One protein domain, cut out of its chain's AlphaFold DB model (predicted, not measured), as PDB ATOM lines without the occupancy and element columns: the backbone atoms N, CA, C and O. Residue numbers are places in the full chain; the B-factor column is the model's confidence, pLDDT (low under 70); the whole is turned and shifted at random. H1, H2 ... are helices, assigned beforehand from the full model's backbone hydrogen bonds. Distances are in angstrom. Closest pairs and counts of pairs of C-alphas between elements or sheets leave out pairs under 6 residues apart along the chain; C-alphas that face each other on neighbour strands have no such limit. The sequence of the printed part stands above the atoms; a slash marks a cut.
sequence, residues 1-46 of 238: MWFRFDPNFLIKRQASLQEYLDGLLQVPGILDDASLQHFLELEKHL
ATOM      1  N   MET A   1      30.588  56.581  23.095       52.12
ATOM      2  CA  MET A   1      31.522  55.909  22.161       52.12
ATOM      3  C   MET A   1      31.271  54.388  22.097       52.12
ATOM      4  O   MET A   1      32.220  53.634  21.954       52.12
ATOM      5  N   TRP A   2      30.012  53.916  22.178       55.59
ATOM      6  CA  TRP A   2      29.693  52.474  22.305       55.59
ATOM      7  C   TRP A   2      28.737  51.915  21.233       55.59
ATOM      8  O   TRP A   2      28.535  50.710  21.175       55.59
ATOM      9  N   PHE A   3      28.226  52.744  20.314       59.88
ATOM     10  CA  PHE A   3      27.317  52.305  19.237       59.88
ATOM     11  C   PHE A   3      27.945  51.322  18.228       59.88
ATOM     12  O   PHE A   3      27.226  50.711  17.449       59.88
ATOM     13  N   ARG A   4      29.278  51.143  18.229       60.72
ATOM     14  CA  ARG A   4      29.986  50.255  17.285       60.72
ATOM     15  C   ARG A   4      29.740  48.761  17.539       60.72
ATOM     16  O   ARG A   4      30.019  47.976  16.640       60.72
ATOM     17  N   PHE A   5      29.232  48.403  18.720       77.38
ATOM     18  CA  PHE A   5      28.986  47.020  19.150       77.38
ATOM     19  C   PHE A   5      27.505  46.738  19.447       77.38
ATOM     20  O   PHE A   5      27.188  45.716  20.047       77.38
ATOM     21  N   ASP A   6      26.594  47.636  19.059       86.69
ATOM     22  CA  ASP A   6      25.158  47.360  19.148       86.69
ATOM     23  C   ASP A   6      24.794  46.217  18.175       86.69
ATOM     24  O   ASP A   6      25.112  46.321  16.987       86.69
ATOM     25  N   PRO A   7      24.137  45.132  18.627       83.19
ATOM     26  CA  PRO A   7      23.791  44.003  17.763       83.19
ATOM     27  C   PRO A   7      22.977  44.410  16.532       83.19
ATOM     28  O   PRO A   7      23.230  43.916  15.436       83.19
ATOM     29  N   ASN A   8      22.050  45.363  16.672       85.12
ATOM     30  CA  ASN A   8      21.253  45.838  15.538       85.12
ATOM     31  C   ASN A   8      22.112  46.600  14.526       85.12
ATOM     32  O   ASN A   8      21.939  46.453  13.316       85.12
ATOM     33  N   PHE A   9      23.051  47.409  15.013       90.38
ATOM     34  CA  PHE A   9      24.032  48.081  14.174       90.38
ATOM     35  C   PHE A   9      24.953  47.092  13.447       90.38
ATOM     36  O   PHE A   9      25.210  47.277  12.259       90.38
ATOM     37  N   LEU A  10      25.410  46.031  14.118       90.12
ATOM     38  CA  LEU A  10      26.239  44.991  13.503       90.12
ATOM     39  C   LEU A  10      25.485  44.229  12.410       90.12
ATOM     40  O   LEU A  10      26.033  44.053  11.329       90.12
ATOM     41  N   ILE A  11      24.220  43.871  12.643       90.56
ATOM     42  CA  ILE A  11      23.372  43.209  11.639       90.56
ATOM     43  C   ILE A  11      23.164  44.113  10.420       90.56
ATOM     44  O   ILE A  11      23.342  43.680   9.284       90.56
ATOM     45  N   LYS A  12      22.841  45.396  10.635       91.56
ATOM     46  CA  LYS A  12      22.685  46.367   9.539       91.56
ATOM     47  C   LYS A  12      23.981  46.563   8.760       91.56
ATOM     48  O   LYS A  12      23.956  46.638   7.536       91.56
ATOM     49  N   ARG A  13      25.113  46.633   9.463       90.31
ATOM     50  CA  ARG A  13      26.432  46.716   8.838       90.31
ATOM     51  C   ARG A  13      26.724  45.463   8.017       90.31
ATOM     52  O   ARG A  13      27.200  45.604   6.903       90.31
ATOM     53  N   GLN A  14      26.444  44.274   8.542       91.69
ATOM     54  CA  GLN A  14      26.668  43.017   7.834       91.69
ATOM     55  C   GLN A  14      25.845  42.955   6.544       91.69
ATOM     56  O   GLN A  14      26.407  42.691   5.489       91.69
ATOM     57  N   ALA A  15      24.550  43.276   6.610       90.94
ATOM     58  CA  ALA A  15      23.687  43.313   5.431       90.94
ATOM     59  C   ALA A  15      24.184  44.324   4.381       90.94
ATOM     60  O   ALA A  15      24.261  44.004   3.201       90.94
ATOM     61  N   SER A  16      24.592  45.520   4.818       93.06
ATOM     62  CA  SER A  16      25.132  46.549   3.921       93.06
ATOM     63  C   SER A  16      26.477  46.159   3.300       93.06
ATOM     64  O   SER A  16      26.730  46.497   2.148       93.06
ATOM     65  N   LEU A  17      27.340  45.451   4.036       93.69
ATOM     66  CA  LEU A  17      28.600  44.929   3.502       93.69
ATOM     67  C   LEU A  17      28.358  43.821   2.477       93.69
ATOM     68  O   LEU A  17      29.065  43.767   1.478       93.69
ATOM     69  N   GLN A  18      27.355  42.973   2.705       91.75
ATOM     70  CA  GLN A  18      26.977  41.928   1.761       91.75
ATOM     71  C   GLN A  18      26.443  42.524   0.453       91.75
ATOM     72  O   GLN A  18      26.935  42.177  -0.613       91.75
ATOM     73  N   GLU A  19      25.530  43.494   0.535       92.62
ATOM     74  CA  GLU A  19      25.025  44.219  -0.640       92.62
ATOM     75  C   GLU A  19      26.156  44.926  -1.406       92.62
ATOM     76  O   GLU A  19      26.196  44.908  -2.636       92.62
ATOM     77  N   TYR A  20      27.111  45.516  -0.682       92.06
ATOM     78  CA  TYR A  20      28.275  46.157  -1.287       92.06
ATOM     79  C   TYR A  20      29.171  45.160  -2.030       92.06
ATOM     80  O   TYR A  20      29.585  45.445  -3.152       92.06
ATOM     81  N   LEU A  21      29.456  44.000  -1.434       89.31
ATOM     82  CA  LEU A  21      30.249  42.949  -2.076       89.31
ATOM     83  C   LEU A  21      29.534  42.372  -3.303       89.31
ATOM     84  O   LEU A  21      30.166  42.211  -4.345       89.31
ATOM     85  N   ASP A  22      28.225  42.141  -3.221       88.25
ATOM     86  CA  ASP A  22      27.424  41.658  -4.351       88.25
ATOM     87  C   ASP A  22      27.421  42.658  -5.517       88.25
ATOM     88  O   ASP A  22      27.489  42.260  -6.683       88.25
ATOM     89  N   GLY A  23      27.369  43.962  -5.226       88.12
ATOM     90  CA  GLY A  23      27.506  45.014  -6.234       88.12
ATOM     91  C   GLY A  23      28.923  45.113  -6.798       88.12
ATOM     92  O   GLY A  23      29.100  45.309  -8.000       88.12
ATOM     93  N   LEU A  24      29.937  44.934  -5.949       87.69
ATOM     94  CA  LEU A  24      31.339  44.973  -6.349       87.69
ATOM     95  C   LEU A  24      31.664  43.843  -7.330       87.69
ATOM     96  O   LEU A  24      32.283  44.105  -8.351       87.69
ATOM     97  N   LEU A  25      31.186  42.622  -7.073       84.94
ATOM     98  CA  LEU A  25      31.425  41.441  -7.915       84.94
ATOM     99  C   LEU A  25      30.759  41.508  -9.299       84.94
ATOM    100  O   LEU A  25      31.152  40.768 -10.200       84.94
ATOM    101  N   GLN A  26      29.775  42.388  -9.491       86.88
ATOM    102  CA  GLN A  26      29.144  42.618 -10.795       86.88
ATOM    103  C   GLN A  26      29.980  43.523 -11.713       86.88
ATOM    104  O   GLN A  26      29.679  43.630 -12.902       86.88
ATOM    105  N   VAL A  27      31.026  44.173 -11.191       86.69
ATOM    106  CA  VAL A  27      31.908  45.044 -11.971       86.69
ATOM    107  C   VAL A  27      32.862  44.190 -12.823       86.69
ATOM    108  O   VAL A  27      33.656  43.423 -12.275       86.69
ATOM    109  N   PRO A  28      32.845  44.309 -14.166       81.25
ATOM    110  CA  PRO A  28      33.749  43.545 -15.023       81.25
ATOM    111  C   PRO A  28      35.222  43.837 -14.705       81.25
ATOM    112  O   PRO A  28      35.616  44.996 -14.601       81.25
ATOM    113  N   GLY A  29      36.040  42.789 -14.567       82.44
ATOM    114  CA  GLY A  29      37.483  42.904 -14.297       82.44
ATOM    115  C   GLY A  29      37.857  43.223 -12.844       82.44
ATOM    116  O   GLY A  29      39.035  43.292 -12.518       82.44
ATOM    117  N   ILE A  30      36.887  43.375 -11.937       83.88
ATOM    118  CA  ILE A  30      37.165  43.669 -10.521       83.88
ATOM    119  C   ILE A  30      37.925  42.543  -9.810       83.88
ATOM    120  O   ILE A  30      38.684  42.787  -8.878       83.88
ATOM    121  N   LEU A  31      37.745  41.303 -10.272       79.44
ATOM    122  CA  LEU A  31      38.437  40.126  -9.748       79.44
ATOM    123  C   LEU A  31      39.928  40.110 -10.107       79.44
ATOM    124  O   LEU A  31      40.676  39.357  -9.487       79.44
ATOM    125  N   ASP A  32      40.359  40.936 -11.062       84.06
ATOM    126  CA  ASP A  32      41.766  41.101 -11.436       84.06
ATOM    127  C   ASP A  32      42.479  42.152 -10.560       84.06
ATOM    128  O   ASP A  32      43.691  42.343 -10.672       84.06
ATOM    129  N   ASP A  33      41.751  42.836  -9.668       85.62
ATOM    130  CA  ASP A  33      42.317  43.824  -8.751       85.62
ATOM    131  C   ASP A  33      43.147  43.139  -7.651       85.62
ATOM    132  O   ASP A  33      42.628  42.412  -6.801       85.62
ATOM    133  N   ALA A  34      44.455  43.410  -7.639       81.12
ATOM    134  CA  ALA A  34      45.402  42.827  -6.690       81.12
ATOM    135  C   ALA A  34      45.066  43.134  -5.218       81.12
ATOM    136  O   ALA A  34      45.351  42.326  -4.332       81.12
ATOM    137  N   SER A  35      44.455  44.287  -4.935       84.88
ATOM    138  CA  SER A  35      44.061  44.667  -3.577       84.88
ATOM    139  C   SER A  35      42.827  43.900  -3.108       84.88
ATOM    140  O   SER A  35      42.780  43.469  -1.955       84.88
ATOM    141  N   LEU A  36      41.866  43.657  -4.008       83.88
ATOM    142  CA  LEU A  36      40.688  42.846  -3.715       83.88
ATOM    143  C   LEU A  36      41.056  41.369  -3.569       83.88
ATOM    144  O   LEU A  36      40.586  40.713  -2.641       83.88
ATOM    145  N   GLN A  37      41.934  40.864  -4.437       82.81
ATOM    146  CA  GLN A  37      42.489  39.517  -4.317       82.81
ATOM    147  C   GLN A  37      43.166  39.329  -2.958       82.81
ATOM    148  O   GLN A  37      42.830  38.389  -2.243       82.81
ATOM    149  N   HIS A  38      44.032  40.263  -2.550       81.62
ATOM    150  CA  HIS A  38      44.687  40.205  -1.246       81.62
ATOM    151  C   HIS A  38      43.686  40.278  -0.084       81.62
ATOM    152  O   HIS A  38      43.790  39.517   0.876       81.62
ATOM    153  N   PHE A  39      42.681  41.154  -0.177       83.12
ATOM    154  CA  PHE A  39      41.638  41.295   0.839       83.12
ATOM    155  C   PHE A  39      40.816  40.011   1.031       83.12
ATOM    156  O   PHE A  39      40.556  39.623   2.168       83.12
ATOM    157  N   LEU A  40      40.444  39.333  -0.058       78.75
ATOM    158  CA  LEU A  40      39.697  38.071  -0.017       78.75
ATOM    159  C   LEU A  40      40.584  36.871   0.357       78.75
ATOM    160  O   LEU A  40      40.122  35.909   0.965       78.75
ATOM    161  N   GLU A  41      41.873  36.909   0.018       71.19
ATOM    162  CA  GLU A  41      42.827  35.846   0.343       71.19
ATOM    163  C   GLU A  41      43.211  35.830   1.832       71.19
ATOM    164  O   GLU A  41      43.467  34.758   2.385       71.19
ATOM    165  N   LEU A  42      43.151  36.973   2.526       55.75
ATOM    166  CA  LEU A  42      43.344  37.052   3.982       55.75
ATOM    167  C   LEU A  42      42.376  36.147   4.769       55.75
ATOM    168  O   LEU A  42      42.739  35.658   5.839       55.75
ATOM    169  N   GLU A  43      41.184  35.865   4.237       56.00
ATOM    170  CA  GLU A  43      40.226  34.941   4.857       56.00
ATOM    171  C   GLU A  43      40.616  33.464   4.634       56.00
ATOM    172  O   GLU A  43      40.498  32.647   5.547       56.00
ATOM    173  N   LYS A  44      41.227  33.119   3.488       55.25
ATOM    174  CA  LYS A  44      41.715  31.748   3.219       55.25
ATOM    175  C   LYS A  44      42.814  31.306   4.184       55.25
ATOM    176  O   LYS A  44      42.886  30.132   4.539       55.25
ATOM    177  N   HIS A  45      43.659  32.230   4.637       49.16
ATOM    178  CA  HIS A  45      44.692  31.926   5.631       49.16
ATOM    179  C   HIS A  45      44.151  31.823   7.068       49.16
ATOM    180  O   HIS A  45      44.827  31.241   7.918       49.16
ATOM    181  N   LEU A  46      42.941  32.326   7.339       49.62
ATOM    182  CA  LEU A  46      42.245  32.117   8.612       49.62
ATOM    183  C   LEU A  46      41.586  30.724   8.678       49.62
ATOM    184  O   LEU A  46      41.642  30.087   9.730       49.62
TER     185      LEU A  46
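Overview. This is residues 1 to 46 of the 238 residues of an uncharacterized protein of Phytophthora parasitica (strain INRA-310) (UniProt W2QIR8). After a short lead-in, residues 1 to 6, the long helix H1 forms one arm of an open, loose V, and a short loop turns the backbone round into a shorter second arm, H2, which slants back with a gap between the two. The printed part has 46 residues with two named helices, H1 then H2, and no named strand; the class is all helix. It is only just loose, close to extended, with a radius of gyration of the C-alphas of 13.8 A, and spans 37 by 24 by 17 A.

Arrangement. H1, residues 7 to 25, and H2, residues 34 to 46, are apart, with no C-alpha of the one within 8 A of the other. A short link, residues 26 to 33, joins them. In H1 every O i to N i+4 pair is within hydrogen-bond range; in H2 6 of 9 are.

Along the chain. H1 begins at C-alpha 7 (23.791, 44.003, 17.763) and is 26.9 A long. H2 is 18.9 A long and ends at C-alpha 46 (42.245, 32.117, 8.612).

Size, cuts and confidence. The farthest C-alphas, those of Met 1 and Pro 28, are 39.2 A apart. The printed part has no cut. The pLDDT is under 70 in residues 1 to 4 and 42 to 46.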